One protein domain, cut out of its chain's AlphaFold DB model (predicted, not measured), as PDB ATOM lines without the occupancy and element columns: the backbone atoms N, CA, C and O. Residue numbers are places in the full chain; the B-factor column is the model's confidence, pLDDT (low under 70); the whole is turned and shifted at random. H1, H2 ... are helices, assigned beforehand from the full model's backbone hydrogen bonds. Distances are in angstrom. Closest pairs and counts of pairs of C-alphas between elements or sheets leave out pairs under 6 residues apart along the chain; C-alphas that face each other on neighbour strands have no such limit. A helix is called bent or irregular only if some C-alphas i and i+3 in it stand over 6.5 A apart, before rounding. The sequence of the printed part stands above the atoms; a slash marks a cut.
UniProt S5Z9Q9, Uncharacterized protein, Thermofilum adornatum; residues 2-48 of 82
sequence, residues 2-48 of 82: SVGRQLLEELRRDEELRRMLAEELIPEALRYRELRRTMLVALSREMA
ATOM      1  N   SER A   2     -29.556  -4.738 -27.434       90.81
ATOM      2  CA  SER A   2     -30.195  -4.676 -26.108       90.81
ATOM      3  C   SER A   2     -31.531  -3.941 -26.201       90.81
ATOM      4  O   SER A   2     -31.589  -2.914 -26.876       90.81
ATOM      5  N   VAL A   3     -32.538  -4.390 -25.453       92.75
ATOM      6  CA  VAL A   3     -33.894  -3.805 -25.424       92.75
ATOM      7  C   VAL A   3     -33.871  -2.279 -25.264       92.75
ATOM      8  O   VAL A   3     -34.517  -1.567 -26.023       92.75
ATOM      9  N   GLY A   4     -33.035  -1.748 -24.364       92.81
ATOM     10  CA  GLY A   4     -32.934  -0.297 -24.154       92.81
ATOM     11  C   GLY A   4     -32.406   0.493 -25.358       92.81
ATOM     12  O   GLY A   4     -32.802   1.635 -25.561       92.81
ATOM     13  N   ARG A   5     -31.548  -0.100 -26.200       94.06
ATOM     14  CA  ARG A   5     -31.068   0.563 -27.428       94.06
ATOM     15  C   ARG A   5     -32.163   0.621 -28.483       94.06
ATOM     16  O   ARG A   5     -32.303   1.643 -29.138       94.06
ATOM     17  N   GLN A   6     -32.943  -0.450 -28.598       95.44
ATOM     18  CA  GLN A   6     -34.062  -0.511 -29.528       95.44
ATOM     19  C   GLN A   6     -35.149   0.507 -29.152       95.44
ATOM     20  O   GLN A   6     -35.576   1.275 -30.006       95.44
ATOM     21  N   LEU A   7     -35.480   0.619 -27.862       94.81
ATOM     22  CA  LEU A   7     -36.403   1.644 -27.368       94.81
ATOM     23  C   LEU A   7     -35.926   3.066 -27.709       94.81
ATOM     24  O   LEU A   7     -36.711   3.897 -28.149       94.81
ATOM     25  N   LEU A   8     -34.631   3.358 -27.543       95.44
ATOM     26  CA  LEU A   8     -34.085   4.673 -27.898       95.44
ATOM     27  C   LEU A   8     -34.138   4.952 -29.405       95.44
ATOM     28  O   LEU A   8     -34.322   6.103 -29.799       95.44
ATOM     29  N   GLU A   9     -33.959   3.937 -30.251       95.75
ATOM     30  CA  GLU A   9     -34.107   4.075 -31.703       95.75
ATOM     31  C   GLU A   9     -35.563   4.337 -32.100       95.75
ATOM     32  O   GLU A   9     -35.814   5.211 -32.931       95.75
ATOM     33  N   GLU A  10     -36.512   3.644 -31.474       94.94
ATOM     34  CA  GLU A  10     -37.950   3.836 -31.691       94.94
ATOM     35  C   GLU A  10     -38.396   5.230 -31.237       94.94
ATOM     36  O   GLU A  10     -38.976   5.970 -32.028       94.94
ATOM     37  N   LEU A  11     -37.997   5.670 -30.038       96.31
ATOM     38  CA  LEU A  11     -38.293   7.017 -29.537       96.31
ATOM     39  C   LEU A  11     -37.724   8.128 -30.428       96.31
ATOM     40  O   LEU A  11     -38.282   9.223 -30.483       96.31
ATOM     41  N   ARG A  12     -36.607   7.890 -31.124       94.69
ATOM     42  CA  ARG A  12     -36.035   8.862 -32.072       94.69
ATOM     43  C   ARG A  12     -36.827   8.951 -33.371       94.69
ATOM     44  O   ARG A  12     -36.868  10.029 -33.955       94.69
ATOM     45  N   ARG A  13     -37.411   7.841 -33.825       96.19
ATOM     46  CA  ARG A  13     -38.153   7.759 -35.092       96.19
ATOM     47  C   ARG A  13     -39.618   8.152 -34.946       96.19
ATOM     48  O   ARG A  13     -40.172   8.703 -35.888       96.19
ATOM     49  N   ASP A  14     -40.209   7.883 -33.787       96.81
ATOM     50  CA  ASP A  14     -41.625   8.095 -33.513       96.81
ATOM     51  C   ASP A  14     -41.811   9.192 -32.451       96.81
ATOM     52  O   ASP A  14     -41.464   9.035 -31.276       96.81
ATOM     53  N   GLU A  15     -42.312  10.348 -32.887       95.25
ATOM     54  CA  GLU A  15     -42.590  11.486 -32.006       95.25
ATOM     55  C   GLU A  15     -43.819  11.267 -31.120       95.25
ATOM     56  O   GLU A  15     -43.849  11.770 -29.996       95.25
ATOM     57  N   GLU A  16     -44.804  10.502 -31.590       96.62
ATOM     58  CA  GLU A  16     -46.030  10.217 -30.849       96.62
ATOM     59  C   GLU A  16     -45.729   9.268 -29.687       96.62
ATOM     60  O   GLU A  16     -46.063   9.571 -28.540       96.62
ATOM     61  N   LEU A  17     -44.963   8.203 -29.944       95.75
ATOM     62  CA  LEU A  17     -44.439   7.315 -28.904       95.75
ATOM     63  C   LEU A  17     -43.617   8.086 -27.864       95.75
ATOM     64  O   LEU A  17     -43.753   7.862 -26.659       95.75
ATOM     65  N   ARG A  18     -42.776   9.022 -28.318       96.69
ATOM     66  CA  ARG A  18     -41.966   9.861 -27.427       96.69
ATOM     67  C   ARG A  18     -42.828  10.752 -26.542       96.69
ATOM     68  O   ARG A  18     -42.528  10.880 -25.356       96.69
ATOM     69  N   ARG A  19     -43.879  11.358 -27.101       96.81
ATOM     70  CA  ARG A  19     -44.817  12.194 -26.347       96.81
ATOM     71  C   ARG A  19     -45.589  11.362 -25.325       96.81
ATOM     72  O   ARG A  19     -45.570  11.732 -24.158       96.81
ATOM     73  N   MET A  20     -46.181  10.236 -25.724       96.50
ATOM     74  CA  MET A  20     -46.940   9.371 -24.810       96.50
ATOM     75  C   MET A  20     -46.078   8.890 -23.640       96.50
ATOM     76  O   MET A  20     -46.479   8.975 -22.483       96.50
ATOM     77  N   LEU A  21     -44.847   8.451 -23.923       95.50
ATOM     78  CA  LEU A  21     -43.935   8.007 -22.872       95.50
ATOM     79  C   LEU A  21     -43.569   9.150 -21.910       95.50
ATOM     80  O   LEU A  21     -43.454   8.940 -20.705       95.50
ATOM     81  N   ALA A  22     -43.391  10.365 -22.428       94.81
ATOM     82  CA  ALA A  22     -43.134  11.537 -21.602       94.81
ATOM     83  C   ALA A  22     -44.353  11.914 -20.741       94.81
ATOM     84  O   ALA A  22     -44.184  12.230 -19.565       94.81
ATOM     85  N   GLU A  23     -45.563  11.853 -21.295       95.56
ATOM     86  CA  GLU A  23     -46.812  12.163 -20.589       95.56
ATOM     87  C   GLU A  23     -47.080  11.209 -19.419       95.56
ATOM     88  O   GLU A  23     -47.572  11.655 -18.387       95.56
ATOM     89  N   GLU A  24     -46.670   9.945 -19.519       94.44
ATOM     90  CA  GLU A  24     -46.765   8.980 -18.415       94.44
ATOM     91  C   GLU A  24     -45.662   9.178 -17.357       94.44
ATOM     92  O   GLU A  24     -45.915   9.139 -16.149       94.44
ATOM     93  N   LEU A  25     -44.415   9.416 -17.782       92.75
ATOM     94  CA  LEU A  25     -43.262   9.432 -16.869       92.75
ATOM     95  C   LEU A  25     -43.030  10.781 -16.176       92.75
ATOM     96  O   LEU A  25     -42.584  10.806 -15.026       92.75
ATOM     97  N   ILE A  26     -43.296  11.906 -16.849       91.12
ATOM     98  CA  ILE A  26     -43.037  13.249 -16.303       91.12
ATOM     99  C   ILE A  26     -43.869  13.523 -15.042       91.12
ATOM    100  O   ILE A  26     -43.279  13.973 -14.053       91.12
ATOM    101  N   PRO A  27     -45.192  13.265 -15.004       92.12
ATOM    102  CA  PRO A  27     -45.991  13.521 -13.809       92.12
ATOM    103  C   PRO A  27     -45.478  12.737 -12.605       92.12
ATOM    104  O   PRO A  27     -45.319  13.299 -11.523       92.12
ATOM    105  N   GLU A  28     -45.155  11.460 -12.802       90.50
ATOM    106  CA  GLU A  28     -44.676  10.586 -11.737       90.50
ATOM    107  C   GLU A  28     -43.284  11.024 -11.254       90.50
ATOM    108  O   GLU A  28     -43.086  11.211 -10.054       90.50
ATOM    109  N   ALA A  29     -42.357  11.352 -12.163       85.25
ATOM    110  CA  ALA A  29     -41.058  11.935 -11.814       85.25
ATOM    111  C   ALA A  29     -41.200  13.239 -11.005       85.25
ATOM    112  O   ALA A  29     -40.487  13.448 -10.020       85.25
ATOM    113  N   LEU A  30     -42.157  14.097 -11.373       87.69
ATOM    114  CA  LEU A  30     -42.443  15.342 -10.665       87.69
ATOM    115  C   LEU A  30     -43.128  15.131  -9.312       87.69
ATOM    116  O   LEU A  30     -43.066  16.043  -8.486       87.69
ATOM    117  N   ARG A  31     -43.752  13.978  -9.032       90.75
ATOM    118  CA  ARG A  31     -44.324  13.671  -7.704       90.75
ATOM    119  C   ARG A  31     -43.238  13.423  -6.666       90.75
ATOM    120  O   ARG A  31     -43.380  13.907  -5.534       90.75
ATOM    121  N   TYR A  32     -42.135  12.774  -7.041       91.69
ATOM    122  CA  TYR A  32     -41.008  12.537  -6.140       91.69
ATOM    123  C   TYR A  32     -40.335  13.848  -5.743       91.69
ATOM    124  O   TYR A  32     -39.813  14.606  -6.562       91.69
ATOM    125  N   ARG A  33     -40.331  14.121  -4.435       89.38
ATOM    126  CA  ARG A  33     -39.818  15.378  -3.877       89.38
ATOM    127  C   ARG A  33     -38.346  15.614  -4.213       89.38
ATOM    128  O   ARG A  33     -37.967  16.760  -4.437       89.38
ATOM    129  N   GLU A  34     -37.539  14.557  -4.236       91.38
ATOM    130  CA  GLU A  34     -36.108  14.651  -4.530       91.38
ATOM    131  C   GLU A  34     -35.849  15.000  -5.994       91.38
ATOM    132  O   GLU A  34     -35.143  15.968  -6.262       91.38
ATOM    133  N   LEU A  35     -36.497  14.302  -6.934       88.00
ATOM    134  CA  LEU A  35     -36.396  14.607  -8.365       88.00
ATOM    135  C   LEU A  35     -36.868  16.032  -8.660       88.00
ATOM    136  O   LEU A  35     -36.155  16.804  -9.301       88.00
ATOM    137  N   ARG A  36     -38.013  16.425  -8.094       90.81
ATOM    138  CA  ARG A  36     -38.534  17.790  -8.210       90.81
ATOM    139  C   ARG A  36     -37.554  18.828  -7.662       90.81
ATOM    140  O   ARG A  36     -37.357  19.864  -8.287       90.81
ATOM    141  N   ARG A  37     -36.911  18.566  -6.518       90.75
ATOM    142  CA  ARG A  37     -35.900  19.471  -5.947       90.75
ATOM    143  C   ARG A  37     -34.678  19.580  -6.857       90.75
ATOM    144  O   ARG A  37     -34.237  20.695  -7.104       90.75
ATOM    145  N   THR A  38     -34.162  18.471  -7.376       91.06
ATOM    146  CA  THR A  38     -33.017  18.476  -8.298       91.06
ATOM    147  C   THR A  38     -33.319  19.278  -9.562       91.06
ATOM    148  O   THR A  38     -32.509  20.111  -9.960       91.06
ATOM    149  N   MET A  39     -34.509  19.098 -10.147       89.44
ATOM    150  CA  MET A  39     -34.948  19.886 -11.304       89.44
ATOM    151  C   MET A  39     -35.059  21.376 -10.966       89.44
ATOM    152  O   MET A  39     -34.537  22.203 -11.705       89.44
ATOM    153  N   LEU A  40     -35.671  21.730  -9.831       88.38
ATOM    154  CA  LEU A  40     -35.794  23.129  -9.403       88.38
ATOM    155  C   LEU A  40     -34.435  23.787  -9.150       88.38
ATOM    156  O   LEU A  40     -34.260  24.939  -9.522       88.38
ATOM    157  N   VAL A  41     -33.472  23.068  -8.564       91.50
ATOM    158  CA  VAL A  41     -32.104  23.568  -8.337       91.50
ATOM    159  C   VAL A  41     -31.361  23.792  -9.654       91.50
ATOM    160  O   VAL A  41     -30.598  24.747  -9.777       91.50
ATOM    161  N   ALA A  42     -31.558  22.914 -10.639       89.88
ATOM    162  CA  ALA A  42     -30.980  23.099 -11.964       89.88
ATOM    163  C   ALA A  42     -31.588  24.326 -12.658       89.88
ATOM    164  O   ALA A  42     -30.849  25.193 -13.114       89.88
ATOM    165  N   LEU A  43     -32.921  24.446 -12.654       90.06
ATOM    166  CA  LEU A  43     -33.638  25.572 -13.258       90.06
ATOM    167  C   LEU A  43     -33.329  26.904 -12.567       90.06
ATOM    168  O   LEU A  43     -33.154  27.914 -13.238       90.06
ATOM    169  N   SER A  44     -33.198  26.921 -11.238       86.62
ATOM    170  CA  SER A  44     -32.921  28.150 -10.486       86.62
ATOM    171  C   SER A  44     -31.571  28.785 -10.818       86.62
ATOM    172  O   SER A  44     -31.360  29.938 -10.471       86.62
ATOM    173  N   ARG A  45     -30.646  28.058 -11.460       84.06
ATOM    174  CA  ARG A  45     -29.363  28.626 -11.908       84.06
ATOM    175  C   ARG A  45     -29.511  29.567 -13.102       84.06
ATOM    176  O   ARG A  45     -28.648  30.411 -13.298       84.06
ATOM    177  N   GLU A  46     -30.573  29.409 -13.885       87.44
ATOM    178  CA  GLU A  46     -30.799  30.159 -15.129       87.44
ATOM    179  C   GLU A  46     -32.106  30.966 -15.102       87.44
ATOM    180  O   GLU A  46     -32.382  31.752 -16.006       87.44
ATOM    181  N   MET A  47     -32.930  30.785 -14.068       89.25
ATOM    182  CA  MET A  47     -34.237  31.421 -13.962       89.25
ATOM    183  C   MET A  47     -34.132  32.796 -13.299       89.25
ATOM    184  O   MET A  47     -33.815  32.889 -12.116       89.25
ATOM    185  N   ALA A  48     -34.493  33.850 -14.036       86.44
ATOM    186  CA  ALA A  48     -34.741  35.163 -13.449       86.44
ATOM    187  C   ALA A  48     -35.984  35.102 -12.550       86.44
ATOM    188  O   ALA A  48     -37.074  34.701 -12.976       86.44
TER     189      ALA A  48
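AT A GLANCE: This is residues 2 to 48 of the 82 residues of an uncharacterized protein of Thermofilum adornatum (UniProt S5Z9Q9). An open zigzag of three helices: H1 and H3 make corners with opposite ends of the longer H2, and the tail of residues 44 to 48 sticks out past H3. The printed part has 47 residues, no named strand and the class all helix, in the order H1, H2, H3. It is only just loose, close to extended, with a radius of gyration of the C-alphas of 14.1 A and spans of 36 by 21 by 21 A.

HOW THE PARTS SIT: H1, residues 3 to 13, and H2, residues 15 to 31, touch only at the corner by their tight link; their closest C-alphas, of Leu 11 and Arg 18, are 5.1 A apart. They run opposite ways at a steep tilt of 63 degrees. H2 has a kink of 27 degrees near residue 24 and is only just irregular, with C-alphas 24 and 27 6.51 A apart. H2 and H3, residues 33 to 43, only just touch, with 3 pairs of C-alphas within 8 A, and only at the corner; the closest C-alphas, of Leu 30 and Arg 36, are 5.2 A apart. They run opposite ways at a steep tilt of 68 degrees, only just short of about perpendicular. H1 and H3 are apart. Every O i to N i+4 pair is within hydrogen-bond range in H1 and H3, and 11 of 13 in H2.

IN THESE COORDINATES: H1 begins at C-alpha 3 (-33.894, -3.805, -25.424) and is 15.7 A long. H2 is 24.5 A long. H3 is 15.2 A long and ends at C-alpha 43 (-33.638, 25.572, -13.258).

THE WHOLE: The C-alphas of Ser 2 and Ala 48, the two farthest apart, are 42.0 A apart. The printed part has no cut, and no printed residue is under 70 in pLDDT.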